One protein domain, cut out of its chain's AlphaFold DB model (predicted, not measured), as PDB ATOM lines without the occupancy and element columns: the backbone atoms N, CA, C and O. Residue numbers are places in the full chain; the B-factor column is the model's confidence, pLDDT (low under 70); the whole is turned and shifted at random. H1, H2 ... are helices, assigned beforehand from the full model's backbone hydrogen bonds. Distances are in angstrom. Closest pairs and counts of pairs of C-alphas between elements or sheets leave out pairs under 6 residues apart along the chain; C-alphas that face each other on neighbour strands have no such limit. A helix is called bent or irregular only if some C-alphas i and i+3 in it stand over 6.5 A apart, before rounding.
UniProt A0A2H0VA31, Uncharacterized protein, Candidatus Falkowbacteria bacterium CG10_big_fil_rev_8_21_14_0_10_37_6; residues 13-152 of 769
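What this domain is: This is residues 13 to 152 of the 769 residues of an uncharacterized protein of Candidatus Falkowbacteria bacterium CG10_big_fil_rev_8_21_14_0_10_37_6 (UniProt A0A2H0VA31). You are looking at a long, slender rod of helices: the long helix H1 runs along most of its length, H4 folds back along the later part of H1, and H5 and the arm H6a follow one another along this pair. At one end H2, H3 and the arm H6b gather round the first residues of H4 as a small head, while at the other end residues 13 to 27 of H1 stick out alone. The printed part has 140 residues with six named helices, H1 to H6 in order, and no named strand; its class is all helix. It is extended, with a radius of gyration of the C-alphas of 22.1 A and spans of 80 by 23 by 19 A.

Where its parts are: Find C-alpha 13 at (-30.663, -2.143, 22.804); from there H1 runs through residues 13 to 52, 57.7 A. Next come H2, residues 58 to 67, 14.2 A, and H3, residues 69 to 72, 5.1 A. Look for C-alpha 75 at (3.861, -65.051, 49.547), where H4 begins; it runs to residue 105, 44.7 A. H5 is residues 119 to 126, 10.3 A. H6, residues 130 to 152, was assigned as one helix by its hydrogen bonds but is bent, with C-alphas 138 and 141 7.5 A apart. Its arms are H6a, residues 130 to 138, 12.7 A, and H6b, residues 141 to 152, 16.0 A, ending at C-alpha 152, (15.155, -62.437, 49.494).

How they stand to each other: Begin with H4, the hub. It touches H1, whose residues 35 to 50 alone take part, at a shallow tilt of 30 degrees, opposite ways; their closest C-alphas, Val 43 and Val 98, are 6.5 A apart. H4 and H5 form a helical hairpin, closest at the C-alphas of Gln 95 and Met 126, 5.7 A. H6a touches H4 at a shallow tilt of 34 degrees, only just short of steep, with the C-alphas of Gln 87 and Val 133 closest at 6.9 A. At the head, H2 touches H6b at a steep tilt of 51 degrees, with the C-alphas of Ala 62 and Ala 147 closest at 4.6 A. H3 touches H4 only at the corner, closest at the C-alphas of His 72 and Ser 78, 4.5 A. H1 and H6b are apart. Every O i to N i+4 pair is within hydrogen-bond range in H1, H2, H4, H5 and H6a, and 7 of 8 are in H6b; H3 is too short for such a pair.

The domain as a whole: The C-alphas of Ile 13 and Cys 152, the two farthest apart, are 80.3 A apart. The printed part has no cut. The link from H4 to H5, residues 106 to 118, is long. Look for pLDDT under 70 at residues 14 to 24, 52 to 56, 112 and 128 to 132.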
ATOM      1  N   ILE A  13     -31.711  -1.886  21.804       70.06
ATOM      2  CA  ILE A  13     -30.663  -2.143  22.804       70.06
ATOM      3  C   ILE A  13     -30.910  -3.485  23.496       70.06
ATOM      4  O   ILE A  13     -29.975  -4.268  23.632       70.06
ATOM      5  N   LEU A  14     -32.150  -3.798  23.884       66.50
ATOM      6  CA  LEU A  14     -32.480  -5.077  24.517       66.50
ATOM      7  C   LEU A  14     -32.238  -6.253  23.562       66.50
ATOM      8  O   LEU A  14     -31.616  -7.229  23.958       66.50
ATOM      9  N   ILE A  15     -32.645  -6.147  22.294       67.50
ATOM     10  CA  ILE A  15     -32.368  -7.150  21.255       67.50
ATOM     11  C   ILE A  15     -30.858  -7.262  21.005       67.50
ATOM     12  O   ILE A  15     -30.353  -8.373  20.879       67.50
ATOM     13  N   GLY A  16     -30.119  -6.150  20.987       63.31
ATOM     14  CA  GLY A  16     -28.658  -6.136  20.861       63.31
ATOM     15  C   GLY A  16     -27.946  -6.807  22.041       63.31
ATOM     16  O   GLY A  16     -26.999  -7.564  21.847       63.31
ATOM     17  N   VAL A  17     -28.433  -6.599  23.265       68.75
ATOM     18  CA  VAL A  17     -27.929  -7.265  24.477       68.75
ATOM     19  C   VAL A  17     -28.296  -8.751  24.467       68.75
ATOM     20  O   VAL A  17     -27.430  -9.582  24.717       68.75
ATOM     21  N   VAL A  18     -29.527  -9.116  24.099       64.38
ATOM     22  CA  VAL A  18     -29.983 -10.515  24.010       64.38
ATOM     23  C   VAL A  18     -29.230 -11.280  22.920       64.38
ATOM     24  O   VAL A  18     -28.795 -12.399  23.164       64.38
ATOM     25  N   THR A  19     -29.010 -10.688  21.745       64.62
ATOM     26  CA  THR A  19     -28.232 -11.314  20.660       64.62
ATOM     27  C   THR A  19     -26.749 -11.419  21.003       64.62
ATOM     28  O   THR A  19     -26.145 -12.445  20.705       64.62
ATOM     29  N   LYS A  20     -26.167 -10.431  21.700       68.25
ATOM     30  CA  LYS A  20     -24.793 -10.511  22.220       68.25
ATOM     31  C   LYS A  20     -24.644 -11.592  23.295       68.25
ATOM     32  O   LYS A  20     -23.689 -12.358  23.231       68.25
ATOM     33  N   ILE A  21     -25.601 -11.711  24.217       67.38
ATOM     34  CA  ILE A  21     -25.641 -12.775  25.235       67.38
ATOM     35  C   ILE A  21     -25.857 -14.144  24.580       67.38
ATOM     36  O   ILE A  21     -25.188 -15.104  24.945       67.38
ATOM     37  N   MET A  22     -26.742 -14.260  23.583       62.91
ATOM     38  CA  MET A  22     -26.947 -15.512  22.846       62.91
ATOM     39  C   MET A  22     -25.708 -15.914  22.040       62.91
ATOM     40  O   MET A  22     -25.330 -17.080  22.073       62.91
ATOM     41  N   ALA A  23     -25.041 -14.972  21.368       66.88
ATOM     42  CA  ALA A  23     -23.795 -15.232  20.647       66.88
ATOM     43  C   ALA A  23     -22.654 -15.626  21.600       66.88
ATOM     44  O   ALA A  23     -21.938 -16.584  21.320       66.88
ATOM     45  N   GLN A  24     -22.528 -14.959  22.755       68.12
ATOM     46  CA  GLN A  24     -21.590 -15.348  23.815       68.12
ATOM     47  C   GLN A  24     -21.917 -16.736  24.379       68.12
ATOM     48  O   GLN A  24     -21.014 -17.551  24.526       68.12
ATOM     49  N   ASN A  25     -23.191 -17.054  24.616       71.94
ATOM     50  CA  ASN A  25     -23.605 -18.372  25.097       71.94
ATOM     51  C   ASN A  25     -23.336 -19.482  24.070       71.94
ATOM     52  O   ASN A  25     -22.964 -20.583  24.468       71.94
ATOM     53  N   ILE A  26     -23.492 -19.218  22.768       71.81
ATOM     54  CA  ILE A  26     -23.159 -20.174  21.696       71.81
ATOM     55  C   ILE A  26     -21.638 -20.375  21.595       71.81
ATOM     56  O   ILE A  26     -21.193 -21.519  21.478       71.81
ATOM     57  N   ASP A  27     -20.835 -19.309  21.687       75.06
ATOM     58  CA  ASP A  27     -19.364 -19.399  21.687       75.06
ATOM     59  C   ASP A  27     -18.847 -20.159  22.922       75.06
ATOM     60  O   ASP A  27     -18.031 -21.072  22.793       75.06
ATOM     61  N   ILE A  28     -19.410 -19.880  24.106       78.56
ATOM     62  CA  ILE A  28     -19.136 -20.615  25.350       78.56
ATOM     63  C   ILE A  28     -19.472 -22.100  25.174       78.56
ATOM     64  O   ILE A  28     -18.613 -22.936  25.428       78.56
ATOM     65  N   LYS A  29     -20.661 -22.455  24.663       77.69
ATOM     66  CA  LYS A  29     -21.067 -23.863  24.457       77.69
ATOM     67  C   LYS A  29     -20.169 -24.612  23.466       77.69
ATOM     68  O   LYS A  29     -19.881 -25.797  23.649       77.69
ATOM     69  N   THR A  30     -19.728 -23.925  22.412       78.62
ATOM     70  CA  THR A  30     -18.858 -24.493  21.372       78.62
ATOM     71  C   THR A  30     -17.447 -24.726  21.914       78.62
ATOM     72  O   THR A  30     -16.898 -25.817  21.748       78.62
ATOM     73  N   LYS A  31     -16.883 -23.753  22.645       80.81
ATOM     74  CA  LYS A  31     -15.597 -23.902  23.347       80.81
ATOM     75  C   LYS A  31     -15.653 -24.978  24.424       80.81
ATOM     76  O   LYS A  31     -14.744 -25.798  24.487       80.81
ATOM     77  N   GLN A  32     -16.737 -25.041  25.195       82.06
ATOM     78  CA  GLN A  32     -16.961 -26.073  26.207       82.06
ATOM     79  C   GLN A  32     -16.925 -27.478  25.581       82.06
ATOM     80  O   GLN A  32     -16.196 -28.350  26.048       82.06
ATOM     81  N   SER A  33     -17.617 -27.671  24.452       79.50
ATOM     82  CA  SER A  33     -17.617 -28.940  23.707       79.50
ATOM     83  C   SER A  33     -16.226 -29.298  23.159       79.50
ATOM     84  O   SER A  33     -15.795 -30.449  23.252       79.50
ATOM     85  N   GLY A  34     -15.485 -28.316  22.630       81.50
ATOM     86  CA  GLY A  34     -14.115 -28.509  22.139       81.50
ATOM     87  C   GLY A  34     -13.116 -28.859  23.249       81.50
ATOM     88  O   GLY A  34     -12.313 -29.779  23.091       81.50
ATOM     89  N   LYS A  35     -13.202 -28.184  24.402       84.31
ATOM     90  CA  LYS A  35     -12.376 -28.454  25.592       84.31
ATOM     91  C   LYS A  35     -12.684 -29.828  26.183       84.31
ATOM     92  O   LYS A  35     -11.754 -30.566  26.504       84.31
ATOM     93  N   GLN A  36     -13.958 -30.225  26.247       82.06
ATOM     94  CA  GLN A  36     -14.364 -31.573  26.662       82.06
ATOM     95  C   GLN A  36     -13.810 -32.663  25.732       82.06
ATOM     96  O   GLN A  36     -13.329 -33.691  26.211       82.06
ATOM     97  N   LEU A  37     -13.839 -32.451  24.411       82.50
ATOM     98  CA  LEU A  37     -13.252 -33.386  23.446       82.50
ATOM     99  C   LEU A  37     -11.728 -33.494  23.620       82.50
ATOM    100  O   LEU A  37     -11.189 -34.601  23.628       82.50
ATOM    101  N   MET A  38     -11.046 -32.362  23.804       84.81
ATOM    102  CA  MET A  38      -9.597 -32.313  24.012       84.81
ATOM    103  C   MET A  38      -9.178 -32.995  25.320       84.81
ATOM    104  O   MET A  38      -8.218 -33.768  25.318       84.81
ATOM    105  N   LEU A  39      -9.930 -32.794  26.409       83.38
ATOM    106  CA  LEU A  39      -9.730 -33.518  27.664       83.38
ATOM    107  C   LEU A  39      -9.864 -35.032  27.432       83.38
ATOM    108  O   LEU A  39      -8.942 -35.774  27.747       83.38
ATOM    109  N   LYS A  40     -10.942 -35.494  26.784       81.12
ATOM    110  CA  LYS A  40     -11.152 -36.927  26.487       81.12
ATOM    111  C   LYS A  40     -10.041 -37.544  25.623       81.12
ATOM    112  O   LYS A  40      -9.644 -38.679  25.874       81.12
ATOM    113  N   LEU A  41      -9.533 -36.829  24.617       84.06
ATOM    114  CA  LEU A  41      -8.427 -37.303  23.769       84.06
ATOM    115  C   LEU A  41      -7.096 -37.370  24.532       84.06
ATOM    116  O   LEU A  41      -6.348 -38.337  24.395       84.06
ATOM    117  N   THR A  42      -6.827 -36.375  25.377       85.62
ATOM    118  CA  THR A  42      -5.602 -36.337  26.188       85.62
ATOM    119  C   THR A  42      -5.623 -37.433  27.252       85.62
ATOM    120  O   THR A  42      -4.630 -38.132  27.421       85.62
ATOM    121  N   VAL A  43      -6.775 -37.675  27.889       84.62
ATOM    122  CA  VAL A  43      -6.963 -38.792  28.830       84.62
ATOM    123  C   VAL A  43      -6.708 -40.142  28.155       84.62
ATOM    124  O   VAL A  43      -6.005 -40.971  28.718       84.62
ATOM    125  N   LYS A  44      -7.181 -40.359  26.917       81.75
ATOM    126  CA  LYS A  44      -6.847 -41.584  26.161       81.75
ATOM    127  C   LYS A  44      -5.342 -41.758  25.935       81.75
ATOM    128  O   LYS A  44      -4.860 -42.883  25.951       81.75
ATOM    129  N   THR A  45      -4.618 -40.658  25.743       83.31
ATOM    130  CA  THR A  45      -3.157 -40.684  25.577       83.31
ATOM    131  C   THR A  45      -2.465 -41.007  26.902       83.31
ATOM    132  O   THR A  45      -1.586 -41.854  26.924       83.31
ATOM    133  N   ILE A  46      -2.931 -40.433  28.020       83.00
ATOM    134  CA  ILE A  46      -2.455 -40.772  29.375       83.00
ATOM    135  C   ILE A  46      -2.648 -42.266  29.665       83.00
ATOM    136  O   ILE A  46      -1.744 -42.908  30.191       83.00
ATOM    137  N   ILE A  47      -3.805 -42.832  29.305       79.00
ATOM    138  CA  ILE A  47      -4.090 -44.265  29.474       79.00
ATOM    139  C   ILE A  47      -3.098 -45.111  28.666       79.00
ATOM    140  O   ILE A  47      -2.509 -46.039  29.214       79.00
ATOM    141  N   ALA A  48      -2.875 -44.772  27.393       77.00
ATOM    142  CA  ALA A  48      -1.925 -45.486  26.542       77.00
ATOM    143  C   ALA A  48      -0.477 -45.378  27.061       77.00
ATOM    144  O   ALA A  48       0.239 -46.378  27.076       77.00
ATOM    145  N   ASP A  49      -0.067 -44.203  27.546       79.56
ATOM    146  CA  ASP A  49       1.259 -43.978  28.131       79.56
ATOM    147  C   ASP A  49       1.455 -44.773  29.428       79.56
ATOM    148  O   ASP A  49       2.524 -45.340  29.637       79.56
ATOM    149  N   LEU A  50       0.440 -44.846  30.295       75.50
ATOM    150  CA  LEU A  50       0.490 -45.656  31.519       75.50
ATOM    151  C   LEU A  50       0.549 -47.157  31.206       75.50
ATOM    152  O   LEU A  50       1.274 -47.881  31.883       75.50
ATOM    153  N   GLN A  51      -0.150 -47.619  30.163       71.62
ATOM    154  CA  GLN A  51      -0.062 -49.004  29.685       71.62
ATOM    155  C   GLN A  51       1.315 -49.317  29.074       71.62
ATOM    156  O   GLN A  51       1.864 -50.386  29.322       71.62
ATOM    157  N   GLN A  52       1.918 -48.391  28.319       67.44
ATOM    158  CA  GLN A  52       3.259 -48.582  27.743       67.44
ATOM    159  C   GLN A  52       4.390 -48.443  28.771       67.44
ATOM    160  O   GLN A  52       5.411 -49.117  28.649       67.44
ATOM    161  N   LYS A  53       4.210 -47.617  29.809       64.44
ATOM    162  CA  LYS A  53       5.140 -47.487  30.943       64.44
ATOM    163  C   LYS A  53       5.116 -48.682  31.903       64.44
ATOM    164  O   LYS A  53       5.843 -48.642  32.888       64.44
ATOM    165  N   GLN A  54       4.371 -49.756  31.614       59.16
ATOM    166  CA  GLN A  54       4.382 -51.026  32.365       59.16
ATOM    167  C   GLN A  54       5.712 -51.809  32.294       59.16
ATOM    168  O   GLN A  54       5.738 -53.034  32.357       59.16
ATOM    169  N   VAL A  55       6.853 -51.122  32.262       53.88
ATOM    170  CA  VAL A  55       8.027 -51.603  32.987       53.88
ATOM    171  C   VAL A  55       7.851 -51.095  34.414       53.88
ATOM    172  O   VAL A  55       8.407 -50.071  34.802       53.88
ATOM    173  N   LEU A  56       6.977 -51.756  35.172       64.25
ATOM    174  CA  LEU A  56       6.872 -51.503  36.604       64.25
ATOM    175  C   LEU A  56       8.244 -51.771  37.208       64.25
ATOM    176  O   LEU A  56       8.799 -52.855  37.023       64.25
ATOM    177  N   ASP A  57       8.804 -50.748  37.844       74.25
ATOM    178  CA  ASP A  57      10.157 -50.792  38.365       74.25
ATOM    179  C   ASP A  57      10.217 -51.868  39.453       74.25
ATOM    180  O   ASP A  57       9.705 -51.702  40.563       74.25
ATOM    181  N   ILE A  58      10.806 -53.013  39.101       84.25
ATOM    182  CA  ILE A  58      11.035 -54.142  40.002       84.25
ATOM    183  C   ILE A  58      11.711 -53.638  41.286       84.25
ATOM    184  O   ILE A  58      11.410 -54.140  42.370       84.25
ATOM    185  N   GLN A  59      12.563 -52.610  41.178       84.75
ATOM    186  CA  GLN A  59      13.225 -51.986  42.314       84.75
ATOM    187  C   GLN A  59      12.235 -51.278  43.242       84.75
ATOM    188  O   GLN A  59      12.305 -51.468  44.451       84.75
ATOM    189  N   GLN A  60      11.267 -50.535  42.701       85.00
ATOM    190  CA  GLN A  60      10.243 -49.864  43.506       85.00
ATOM    191  C   GLN A  60       9.399 -50.876  44.293       85.00
ATOM    192  O   GLN A  60       9.107 -50.665  45.471       85.00
ATOM    193  N   LEU A  61       9.026 -51.997  43.663       88.00
ATOM    194  CA  LEU A  61       8.283 -53.059  44.345       88.00
ATOM    195  C   LEU A  61       9.152 -53.763  45.402       88.00
ATOM    196  O   LEU A  61       8.671 -54.073  46.490       88.00
ATOM    197  N   ALA A  62      10.437 -53.985  45.108       88.88
ATOM    198  CA  ALA A  62      11.389 -54.553  46.057       88.88
ATOM    199  C   ALA A  62      11.595 -53.634  47.275       88.88
ATOM    200  O   ALA A  62      11.583 -54.111  48.410       88.88
ATOM    201  N   ASP A  63      11.709 -52.323  47.068       88.44
ATOM    202  CA  ASP A  63      11.835 -51.328  48.136       88.44
ATOM    203  C   ASP A  63      10.567 -51.277  49.003       88.44
ATOM    204  O   ASP A  63      10.658 -51.235  50.233       88.44
ATOM    205  N   PHE A  64       9.383 -51.376  48.386       90.44
ATOM    206  CA  PHE A  64       8.111 -51.494  49.103       90.44
ATOM    207  C   PHE A  64       8.079 -52.743  49.998       90.44
ATOM    208  O   PHE A  64       7.914 -52.614  51.216       90.44
ATOM    209  N   ILE A  65       8.357 -53.927  49.438       90.94
ATOM    210  CA  ILE A  65       8.421 -55.192  50.191       90.94
ATOM    211  C   ILE A  65       9.459 -55.099  51.326       90.94
ATOM    212  O   ILE A  65       9.215 -55.563  52.442       90.94
ATOM    213  N   LYS A  66      10.617 -54.472  51.073       86.75
ATOM    214  CA  LYS A  66      11.692 -54.283  52.059       86.75
ATOM    215  C   LYS A  66      11.305 -53.319  53.183       86.75
ATOM    216  O   LYS A  66      11.783 -53.497  54.302       86.75
ATOM    217  N   SER A  67      10.454 -52.330  52.915       87.12
ATOM    218  CA  SER A  67       9.969 -51.374  53.919       87.12
ATOM    219  C   SER A  67       8.888 -51.949  54.845       87.12
ATOM    220  O   SER A  67       8.744 -51.475  55.969       87.12
ATOM    221  N   GLN A  68       8.169 -52.993  54.411       87.12
ATOM    222  CA  GLN A  68       7.045 -53.595  55.146       87.12
ATOM    223  C   GLN A  68       7.207 -55.110  55.361       87.12
ATOM    224  O   GLN A  68       6.239 -55.866  55.290       87.12
ATOM    225  N   LYS A  69       8.432 -55.586  55.625       81.81
ATOM    226  CA  LYS A  69       8.773 -57.027  55.659       81.81
ATOM    227  C   LYS A  69       7.799 -57.896  56.469       81.81
ATOM    228  O   LYS A  69       7.470 -58.992  56.025       81.81
ATOM    229  N   GLU A  70       7.314 -57.407  57.612       82.81
ATOM    230  CA  GLU A  70       6.335 -58.096  58.472       82.81
ATOM    231  C   GLU A  70       5.030 -58.438  57.747       82.81
ATOM    232  O   GLU A  70       4.538 -59.560  57.856       82.81
ATOM    233  N   SER A  71       4.503 -57.515  56.946       84.62
ATOM    234  CA  SER A  71       3.263 -57.707  56.185       84.62
ATOM    235  C   SER A  71       3.440 -58.611  54.961       84.62
ATOM    236  O   SER A  71       2.459 -59.095  54.406       84.62
ATOM    237  N   HIS A  72       4.686 -58.879  54.560       87.19
ATOM    238  CA  HIS A  72       5.036 -59.662  53.375       87.19
ATOM    239  C   HIS A  72       5.579 -61.067  53.704       87.19
ATOM    240  O   HIS A  72       6.236 -61.674  52.853       87.19
ATOM    241  N   GLN A  73       5.350 -61.600  54.912       81.19
ATOM    242  CA  GLN A  73       5.788 -62.956  55.287       81.19
ATOM    243  C   GLN A  73       5.220 -64.030  54.359       81.19
ATOM    244  O   GLN A  73       5.977 -64.810  53.780       81.19
ATOM    245  N   ASP A  74       3.897 -64.039  54.202       84.38
ATOM    246  CA  ASP A  74       3.201 -64.963  53.317       84.38
ATOM    247  C   ASP A  74       3.273 -64.480  51.866       84.38
ATOM    248  O   ASP A  74       3.006 -63.315  51.562       84.38
ATOM    249  N   ARG A  75       3.631 -65.385  50.954       84.56
ATOM    250  CA  ARG A  75       3.861 -65.051  49.547       84.56
ATOM    251  C   ARG A  75       2.586 -64.602  48.830       84.56
ATOM    252  O   ARG A  75       2.651 -63.655  48.052       84.56
ATOM    253  N   LEU A  76       1.450 -65.248  49.090       84.38
ATOM    254  CA  LEU A  76       0.180 -64.936  48.425       84.38
ATOM    255  C   LEU A  76      -0.407 -63.619  48.948       84.38
ATOM    256  O   LEU A  76      -0.873 -62.789  48.168       84.38
ATOM    257  N   ALA A  77      -0.336 -63.392  50.261       85.56
ATOM    258  CA  ALA A  77      -0.719 -62.119  50.865       85.56
ATOM    259  C   ALA A  77       0.180 -60.974  50.373       85.56
ATOM    260  O   ALA A  77      -0.312 -59.893  50.051       85.56
ATOM    261  N   SER A  78       1.484 -61.232  50.255       88.12
ATOM    262  CA  SER A  78       2.474 -60.289  49.735       88.12
ATOM    263  C   SER A  78       2.196 -59.898  48.283       88.12
ATOM    264  O   SER A  78       2.228 -58.711  47.959       88.12
ATOM    265  N   GLU A  79       1.865 -60.867  47.423       88.38
ATOM    266  CA  GLU A  79       1.499 -60.616  46.024       88.38
ATOM    267  C   GLU A  79       0.277 -59.695  45.930       88.38
ATOM    268  O   GLU A  79       0.311 -58.703  45.202       88.38
ATOM    269  N   LYS A  80      -0.754 -59.955  46.744       86.94
ATOM    270  CA  LYS A  80      -1.956 -59.120  46.802       86.94
ATOM    271  C   LYS A  80      -1.677 -57.707  47.328       86.94
ATOM    272  O   LYS A  80      -2.158 -56.741  46.752       86.94
ATOM    273  N   LEU A  81      -0.870 -57.560  48.379       88.94
ATOM    274  CA  LEU A  81      -0.479 -56.241  48.898       88.94
ATOM    275  C   LEU A  81       0.306 -55.431  47.863       88.94
ATOM    276  O   LEU A  81       0.084 -54.231  47.709       88.94
ATOM    277  N   CYS A  82       1.210 -56.086  47.136       88.25
ATOM    278  CA  CYS A  82       1.958 -55.452  46.058       88.25
ATOM    279  C   CYS A  82       1.037 -55.058  44.897       88.25
ATOM    280  O   CYS A  82       1.206 -53.984  44.328       88.25
ATOM    281  N   GLN A  83       0.051 -55.897  44.572       86.56
ATOM    282  CA  GLN A  83      -0.974 -55.607  43.572       86.56
ATOM    283  C   GLN A  83      -1.801 -54.376  43.967       86.56
ATOM    284  O   GLN A  83      -1.933 -53.457  43.162       86.56
ATOM    285  N   ASP A  84      -2.280 -54.311  45.211       86.00
ATOM    286  CA  ASP A  84      -3.043 -53.172  45.733       86.00
ATOM    287  C   ASP A  84      -2.193 -51.887  45.749       86.00
ATOM    288  O   ASP A  84      -2.641 -50.831  45.299       86.00
ATOM    289  N   TYR A  85      -0.936 -51.965  46.207       86.69
ATOM    290  CA  TYR A  85       0.011 -50.841  46.188       86.69
ATOM    291  C   TYR A  85       0.211 -50.286  44.774       86.69
ATOM    292  O   TYR A  85       0.197 -49.073  44.554       86.69
ATOM    293  N   LEU A  86       0.365 -51.179  43.804       83.19
ATOM    294  CA  LEU A  86       0.646 -50.832  42.421       83.19
ATOM    295  C   LEU A  86      -0.586 -50.255  41.716       83.19
ATOM    296  O   LEU A  86      -0.472 -49.250  41.016       83.19
ATOM    297  N   GLN A  87      -1.772 -50.816  41.973       81.31
ATOM    298  CA  GLN A  87      -3.045 -50.249  41.523       81.31
ATOM    299  C   GLN A  87      -3.276 -48.846  42.105       81.31
ATOM    300  O   GLN A  87      -3.628 -47.930  41.364       81.31
ATOM    301  N   ASN A  88      -3.018 -48.643  43.402       82.31
ATOM    302  CA  ASN A  88      -3.160 -47.334  44.045       82.31
ATOM    303  C   ASN A  88      -2.154 -46.310  43.500       82.31
ATOM    304  O   ASN A  88      -2.532 -45.185  43.180       82.31
ATOM    305  N   THR A  89      -0.895 -46.709  43.312       82.06
ATOM    306  CA  THR A  89       0.149 -45.833  42.757       82.06
ATOM    307  C   THR A  89      -0.203 -45.386  41.336       82.06
ATOM    308  O   THR A  89      -0.094 -44.205  41.000       82.06
ATOM    309  N   LEU A  90      -0.676 -46.309  40.495       79.50
ATOM    310  CA  LEU A  90      -1.133 -45.987  39.145       79.50
ATOM    311  C   LEU A  90      -2.405 -45.120  39.158       79.50
ATOM    312  O   LEU A  90      -2.535 -44.239  38.305       79.50
ATOM    313  N   LEU A  91      -3.305 -45.304  40.136       79.81
ATOM    314  CA  LEU A  91      -4.507 -44.468  40.295       79.81
ATOM    315  C   LEU A  91      -4.123 -43.025  40.591       79.81
ATOM    316  O   LEU A  91      -4.641 -42.108  39.957       79.81
ATOM    317  N   GLU A  92      -3.210 -42.822  41.535       82.75
ATOM    318  CA  GLU A  92      -2.742 -41.497  41.929       82.75
ATOM    319  C   GLU A  92      -2.028 -40.785  40.775       82.75
ATOM    320  O   GLU A  92      -2.279 -39.602  40.522       82.75
ATOM    321  N   GLN A  93      -1.181 -41.506  40.031       82.19
ATOM    322  CA  GLN A  93      -0.521 -40.984  38.830       82.19
ATOM    323  C   GLN A  93      -1.539 -40.587  37.758       82.19
ATOM    324  O   GLN A  93      -1.453 -39.489  37.200       82.19
ATOM    325  N   TYR A  94      -2.531 -41.444  37.503       83.69
ATOM    326  CA  TYR A  94      -3.618 -41.170  36.568       83.69
ATOM    327  C   TYR A  94      -4.423 -39.936  36.991       83.69
ATOM    328  O   TYR A  94      -4.525 -38.977  36.227       83.69
ATOM    329  N   GLN A  95      -4.932 -39.899  38.224       83.69
ATOM    330  CA  GLN A  95      -5.734 -38.786  38.742       83.69
ATOM    331  C   GLN A  95      -4.971 -37.464  38.716       83.69
ATOM    332  O   GLN A  95      -5.536 -36.424  38.371       83.69
ATOM    333  N   THR A  96      -3.678 -37.498  39.034       85.38
ATOM    334  CA  THR A  96      -2.818 -36.316  39.008       85.38
ATOM    335  C   THR A  96      -2.607 -35.823  37.578       85.38
ATOM    336  O   THR A  96      -2.758 -34.628  37.322       85.38
ATOM    337  N   ALA A  97      -2.340 -36.719  36.624       83.88
ATOM    338  CA  ALA A  97      -2.204 -36.359  35.214       83.88
ATOM    339  C   ALA A  97      -3.513 -35.781  34.642       83.88
ATOM    340  O   ALA A  97      -3.498 -34.740  33.983       83.88
ATOM    341  N   VAL A  98      -4.662 -36.396  34.947       84.81
ATOM    342  CA  VAL A  98      -5.987 -35.897  34.538       84.81
ATOM    343  C   VAL A  98      -6.261 -34.516  35.141       84.81
ATOM    344  O   VAL A  98      -6.709 -33.615  34.428       84.81
ATOM    345  N   LYS A  99      -5.945 -34.313  36.427       85.44
ATOM    346  CA  LYS A  99      -6.103 -33.025  37.113       85.44
ATOM    347  C   LYS A  99      -5.230 -31.933  36.492       85.44
ATOM    348  O   LYS A  99      -5.741 -30.853  36.220       85.44
ATOM    349  N   GLN A 100      -3.965 -32.224  36.188       85.94
ATOM    350  CA  GLN A 100      -3.059 -31.281  35.523       85.94
ATOM    351  C   GLN A 100      -3.559 -30.884  34.129       85.94
ATOM    352  O   GLN A 100      -3.515 -29.709  33.759       85.94
ATOM    353  N   VAL A 101      -4.068 -31.844  33.350       85.38
ATOM    354  CA  VAL A 101      -4.657 -31.555  32.034       85.38
ATOM    355  C   VAL A 101      -5.919 -30.707  32.175       85.38
ATOM    356  O   VAL A 101      -6.077 -29.742  31.429       85.38
ATOM    357  N   LYS A 102      -6.794 -31.016  33.142       84.88
ATOM    358  CA  LYS A 102      -7.981 -30.203  33.443       84.88
ATOM    359  C   LYS A 102      -7.588 -28.772  33.801       84.88
ATOM    360  O   LYS A 102      -8.078 -27.843  33.171       84.88
ATOM    361  N   GLU A 103      -6.689 -28.602  34.769       86.06
ATOM    362  CA  GLU A 103      -6.209 -27.294  35.222       86.06
ATOM    363  C   GLU A 103      -5.634 -26.488  34.060       86.06
ATOM    364  O   GLU A 103      -5.983 -25.323  33.902       86.06
ATOM    365  N   LYS A 104      -4.833 -27.118  33.191       85.69
ATOM    366  CA  LYS A 104      -4.285 -26.482  31.987       85.69
ATOM    367  C   LYS A 104      -5.372 -26.035  31.008       85.69
ATOM    368  O   LYS A 104      -5.246 -24.982  30.390       85.69
ATOM    369  N   LEU A 105      -6.427 -26.828  30.842       83.94
ATOM    370  CA  LEU A 105      -7.533 -26.497  29.945       83.94
ATOM    371  C   LEU A 105      -8.481 -25.436  30.524       83.94
ATOM    372  O   LEU A 105      -9.109 -24.745  29.725       83.94
ATOM    373  N   ASP A 106      -8.543 -25.295  31.853       85.25
ATOM    374  CA  ASP A 106      -9.310 -24.281  32.596       85.25
ATOM    375  C   ASP A 106      -8.593 -22.917  32.729       85.25
ATOM    376  O   ASP A 106      -9.177 -21.962  33.236       85.25
ATOM    377  N   GLN A 107      -7.351 -22.772  32.253       84.62
ATOM    378  CA  GLN A 107      -6.574 -21.523  32.391       84.62
ATOM    379  C   GLN A 107      -7.195 -20.297  31.696       84.62
ATOM    380  O   GLN A 107      -6.864 -19.168  32.045       84.62
ATOM    381  N   ASP A 108      -8.066 -20.502  30.708       81.12
ATOM    382  CA  ASP A 108      -8.696 -19.455  29.893       81.12
ATOM    383  C   ASP A 108     -10.205 -19.300  30.157       81.12
ATOM    384  O   ASP A 108     -10.939 -18.792  29.305       81.12
ATOM    385  N   VAL A 109     -10.685 -19.751  31.320       83.06
ATOM    386  CA  VAL A 109     -12.092 -19.613  31.726       83.06
ATOM    387  C   VAL A 109     -12.461 -18.123  31.896       83.06
ATOM    388  O   VAL A 109     -11.767 -17.399  32.611       83.06
ATOM    389  N   PRO A 110     -13.540 -17.629  31.255       76.94
ATOM    390  CA  PRO A 110     -13.963 -16.234  31.372       76.94
ATOM    391  C   PRO A 110     -14.528 -15.904  32.763       76.94
ATOM    392  O   PRO A 110     -15.172 -16.740  33.398       76.94
ATOM    393  N   GLU A 111     -14.341 -14.655  33.207       71.69
ATOM    394  CA  GLU A 111     -14.856 -14.153  34.489       71.69
ATOM    395  C   GLU A 111     -16.372 -14.397  34.618       71.69
ATOM    396  O   GLU A 111     -17.167 -13.927  33.801       71.69
ATOM    397  N   GLY A 112     -16.772 -15.154  35.648       67.19
ATOM    398  CA  GLY A 112     -18.165 -15.530  35.924       67.19
ATOM    399  C   GLY A 112     -18.533 -16.985  35.603       67.19
ATOM    400  O   GLY A 112     -19.611 -17.425  36.004       67.19
ATOM    401  N   LEU A 113     -17.657 -17.749  34.940       76.75
ATOM    402  CA  LEU A 113     -17.781 -19.204  34.781       76.75
ATOM    403  C   LEU A 113     -16.802 -19.909  35.739       76.75
ATOM    404  O   LEU A 113     -15.643 -19.525  35.824       76.75
ATOM    405  N   ASN A 114     -17.248 -20.941  36.465       79.50
ATOM    406  CA  ASN A 114     -16.391 -21.633  37.445       79.50
ATOM    407  C   ASN A 114     -15.418 -22.649  36.808       79.50
ATOM    408  O   ASN A 114     -14.389 -22.953  37.402       79.50
ATOM    409  N   SER A 115     -15.760 -23.234  35.653       82.12
ATOM    410  CA  SER A 115     -15.008 -24.317  34.988       82.12
ATOM    411  C   SER A 115     -15.543 -24.537  33.567       82.12
ATOM    412  O   SER A 115     -16.747 -24.382  33.343       82.12
ATOM    413  N   TRP A 116     -14.694 -24.956  32.616       83.38
ATOM    414  CA  TRP A 116     -15.156 -25.440  31.300       83.38
ATOM    415  C   TRP A 116     -15.789 -26.839  31.368       83.38
ATOM    416  O   TRP A 116     -16.389 -27.314  30.402       83.38
ATOM    417  N   PHE A 117     -15.652 -27.533  32.493       83.56
ATOM    418  CA  PHE A 117     -16.058 -28.925  32.654       83.56
ATOM    419  C   PHE A 117     -17.154 -29.078  33.703       83.56
ATOM    420  O   PHE A 117     -17.038 -28.529  34.802       83.56
ATOM    421  N   ASP A 118     -18.165 -29.883  33.373       80.12
ATOM    422  CA  ASP A 118     -19.194 -30.313  34.317       80.12
ATOM    423  C   ASP A 118     -18.591 -31.282  35.343       80.12
ATOM    424  O   ASP A 118     -17.771 -32.140  34.999       80.12
ATOM    425  N   GLU A 119     -19.032 -31.194  36.600       77.81
ATOM    426  CA  GLU A 119     -18.534 -32.059  37.680       77.81
ATOM    427  C   GLU A 119     -18.727 -33.551  37.393       77.81
ATOM    428  O   GLU A 119     -17.908 -34.362  37.816       77.81
ATOM    429  N   THR A 120     -19.782 -33.925  36.669       79.69
ATOM    430  CA  THR A 120     -20.048 -35.312  36.266       79.69
ATOM    431  C   THR A 120     -18.995 -35.827  35.291       79.69
ATOM    432  O   THR A 120     -18.450 -36.901  35.503       79.69
ATOM    433  N   VAL A 121     -18.620 -35.028  34.286       77.69
ATOM    434  CA  VAL A 121     -17.589 -35.397  33.302       77.69
ATOM    435  C   VAL A 121     -16.223 -35.537  33.967       77.69
ATOM    436  O   VAL A 121     -15.478 -36.464  33.658       77.69
ATOM    437  N   VAL A 122     -15.892 -34.636  34.897       78.31
ATOM    438  CA  VAL A 122     -14.644 -34.726  35.665       78.31
ATOM    439  C   VAL A 122     -14.661 -35.968  36.550       78.31
ATOM    440  O   VAL A 122     -13.697 -36.720  36.547       78.31
ATOM    441  N   ARG A 123     -15.760 -36.227  37.261       80.50
ATOM    442  CA  ARG A 123     -15.909 -37.409  38.120       80.50
ATOM    443  C   ARG A 123     -15.763 -38.712  37.338       80.50
ATOM    444  O   ARG A 123     -15.031 -39.590  37.777       80.50
ATOM    445  N   ASP A 124     -16.391 -38.805  36.170       80.81
ATOM    446  CA  ASP A 124     -16.314 -39.988  35.312       80.81
ATOM    447  C   ASP A 124     -14.890 -40.224  34.793       80.81
ATOM    448  O   ASP A 124     -14.445 -41.366  34.714       80.81
ATOM    449  N   LEU A 125     -14.151 -39.154  34.481       78.25
ATOM    450  CA  LEU A 125     -12.761 -39.243  34.023       78.25
ATOM    451  C   LEU A 125     -11.758 -39.473  35.159       78.25
ATOM    452  O   LEU A 125     -10.683 -40.000  34.898       78.25
ATOM    453  N   MET A 126     -12.083 -39.097  36.397       77.25
ATOM    454  CA  MET A 126     -11.238 -39.332  37.579       77.25
ATOM    455  C   MET A 126     -11.365 -40.761  38.131       77.25
ATOM    456  O   MET A 126     -10.549 -41.168  38.962       77.25
ATOM    457  N   ASN A 127     -12.364 -41.521  37.671       73.62
ATOM    458  CA  ASN A 127     -12.520 -42.937  37.984       73.62
ATOM    459  C   ASN A 127     -11.587 -43.807  37.127       73.62
ATOM    460  O   ASN A 127     -11.300 -43.498  35.970       73.62
ATOM    461  N   TYR A 128     -11.124 -44.912  37.714       64.31
ATOM    462  CA  TYR A 128     -10.154 -45.826  37.108       64.31
ATOM    463  C   TYR A 128     -10.752 -46.558  35.882       64.31
ATOM    464  O   TYR A 128     -11.830 -47.148  36.001       64.31
ATOM    465  N   PRO A 129     -10.076 -46.591  34.719       68.81
ATOM    466  CA  PRO A 129     -10.481 -47.428  33.587       68.81
ATOM    467  C   PRO A 129     -10.305 -48.927  33.898       68.81
ATOM    468  O   PRO A 129      -9.215 -49.354  34.283       68.81
ATOM    469  N   SER A 130     -11.338 -49.754  33.693       69.31
ATOM    470  CA  SER A 130     -11.305 -51.192  34.035       69.31
ATOM    471  C   SER A 130     -10.175 -51.973  33.347       69.31
ATOM    472  O   SER A 130      -9.615 -52.894  33.933       69.31
ATOM    473  N   ASN A 131      -9.780 -51.561  32.141       69.00
ATOM    474  CA  ASN A 131      -8.698 -52.170  31.365       69.00
ATOM    475  C   ASN A 131      -7.310 -52.024  32.013       69.00
ATOM    476  O   ASN A 131      -6.476 -52.905  31.855       69.00
ATOM    477  N   ILE A 132      -7.048 -50.950  32.768       67.12
ATOM    478  CA  ILE A 132      -5.750 -50.781  33.443       67.12
ATOM    479  C   ILE A 132      -5.649 -51.736  34.651       67.12
ATOM    480  O   ILE A 132      -4.570 -52.247  34.941       67.12
ATOM    481  N   VAL A 133      -6.765 -52.019  35.338       70.44
ATOM    482  CA  VAL A 133      -6.808 -52.987  36.454       70.44
ATOM    483  C   VAL A 133      -6.542 -54.409  35.954       70.44
ATOM    484  O   VAL A 133      -5.764 -55.142  36.559       70.44
ATOM    485  N   GLU A 134      -7.155 -54.795  34.832       73.88
ATOM    486  CA  GLU A 134      -6.932 -56.102  34.200       73.88
ATOM    487  C   GLU A 134      -5.475 -56.283  33.752       73.88
ATOM    488  O   GLU A 134      -4.885 -57.334  34.017       73.88
ATOM    489  N   ASP A 135      -4.868 -55.249  33.161       72.12
ATOM    490  CA  ASP A 135      -3.465 -55.301  32.748       72.12
ATOM    491  C   ASP A 135      -2.525 -55.502  33.949       72.12
ATOM    492  O   ASP A 135      -1.665 -56.383  33.901       72.12
ATOM    493  N   VAL A 136      -2.726 -54.762  35.050       72.94
ATOM    494  CA  VAL A 136      -1.955 -54.940  36.298       72.94
ATOM    495  C   VAL A 136      -2.059 -56.377  36.798       72.94
ATOM    496  O   VAL A 136      -1.041 -57.010  37.077       72.94
ATOM    497  N   ASN A 137      -3.272 -56.925  36.848       76.19
ATOM    498  CA  ASN A 137      -3.499 -58.292  37.313       76.19
ATOM    499  C   ASN A 137      -2.801 -59.321  36.410       76.19
ATOM    500  O   ASN A 137      -2.235 -60.291  36.904       76.19
ATOM    501  N   SER A 138      -2.805 -59.096  35.093       77.81
ATOM    502  CA  SER A 138      -2.187 -60.001  34.117       77.81
ATOM    503  C   SER A 138      -0.651 -59.990  34.142       77.81
ATOM    504  O   SER A 138      -0.018 -60.970  33.743       77.81
ATOM    505  N   GLN A 139      -0.040 -58.897  34.610       77.50
ATOM    506  CA  GLN A 139       1.416 -58.726  34.644       77.50
ATOM    507  C   GLN A 139       2.026 -58.868  36.037       77.50
ATOM    508  O   GLN A 139       3.243 -59.031  36.140       77.50
ATOM    509  N   MET A 140       1.207 -58.866  37.092       83.56
ATOM    510  CA  MET A 140       1.659 -58.848  38.483       83.56
ATOM    511  C   MET A 140       2.711 -59.918  38.778       83.56
ATOM    512  O   MET A 140       3.783 -59.610  39.292       83.56
ATOM    513  N   GLN A 141       2.458 -61.159  38.365       81.25
ATOM    514  CA  GLN A 141       3.366 -62.274  38.620       81.25
ATOM    515  C   GLN A 141       4.760 -62.065  37.998       81.25
ATOM    516  O   GLN A 141       5.767 -62.461  38.587       81.25
ATOM    517  N   LYS A 142       4.843 -61.401  36.833       82.06
ATOM    518  CA  LYS A 142       6.110 -61.126  36.130       82.06
ATOM    519  C   LYS A 142       6.968 -60.071  36.829       82.06
ATOM    520  O   LYS A 142       8.170 -60.044  36.597       82.06
ATOM    521  N   VAL A 143       6.365 -59.223  37.662       85.38
ATOM    522  CA  VAL A 143       7.052 -58.145  38.394       85.38
ATOM    523  C   VAL A 143       7.284 -58.545  39.851       85.38
ATOM    524  O   VAL A 143       8.368 -58.328  40.391       85.38
ATOM    525  N   PHE A 144       6.296 -59.195  40.473       88.94
ATOM    526  CA  PHE A 144       6.357 -59.651  41.857       88.94
ATOM    527  C   PHE A 144       7.477 -60.659  42.087       88.94
ATOM    528  O   PHE A 144       8.241 -60.496  43.032       88.94
ATOM    529  N   VAL A 145       7.594 -61.683  41.233       88.56
ATOM    530  CA  VAL A 145       8.591 -62.748  41.433       88.56
ATOM    531  C   VAL A 145      10.022 -62.186  41.421       88.56
ATOM    532  O   VAL A 145      10.713 -62.369  42.421       88.56
ATOM    533  N   PRO A 146      10.458 -61.410  40.405       89.88
ATOM    534  CA  PRO A 146      11.788 -60.794  40.427       89.88
ATOM    535  C   PRO A 146      12.019 -59.832  41.601       89.88
ATOM    536  O   PRO A 146      13.109 -59.811  42.171       89.88
ATOM    537  N   ALA A 147      11.011 -59.040  41.982       89.50
ATOM    538  CA  ALA A 147      11.127 -58.117  43.110       89.50
ATOM    539  C   ALA A 147      11.299 -58.878  44.428       89.50
ATOM    540  O   ALA A 147      12.156 -58.542  45.245       89.50
ATOM    541  N   ARG A 148      10.520 -59.947  44.615       90.75
ATOM    542  CA  ARG A 148      10.604 -60.831  45.774       90.75
ATOM    543  C   ARG A 148      11.975 -61.489  45.871       90.75
ATOM    544  O   ARG A 148      12.568 -61.457  46.945       90.75
ATOM    545  N   ASP A 149      12.499 -62.003  44.762       89.94
ATOM    546  CA  ASP A 149      13.823 -62.626  44.708       89.94
ATOM    547  C   ASP A 149      14.938 -61.634  45.078       89.94
ATOM    548  O   ASP A 149      15.849 -61.983  45.832       89.94
ATOM    549  N   LEU A 150      14.845 -60.374  44.633       89.94
ATOM    550  CA  LEU A 150      15.781 -59.311  45.021       89.94
ATOM    551  C   LEU A 150      15.756 -59.025  46.525       89.94
ATOM    552  O   LEU A 150      16.817 -58.883  47.136       89.94
ATOM    553  N   VAL A 151      14.572 -58.964  47.147       90.38
ATOM    554  CA  VAL A 151      14.483 -58.758  48.601       90.38
ATOM    555  C   VAL A 151      14.974 -59.988  49.361       90.38
ATOM    556  O   VAL A 151      15.698 -59.829  50.342       90.38
ATOM    557  N   CYS A 152      14.641 -61.200  48.907       90.06
ATOM    558  CA  CYS A 152      15.155 -62.437  49.494       90.06
ATOM    559  C   CYS A 152      16.684 -62.474  49.445       90.06
ATOM    560  O   CYS A 152      17.300 -62.749  50.471       90.06
TER     561      CYS A 152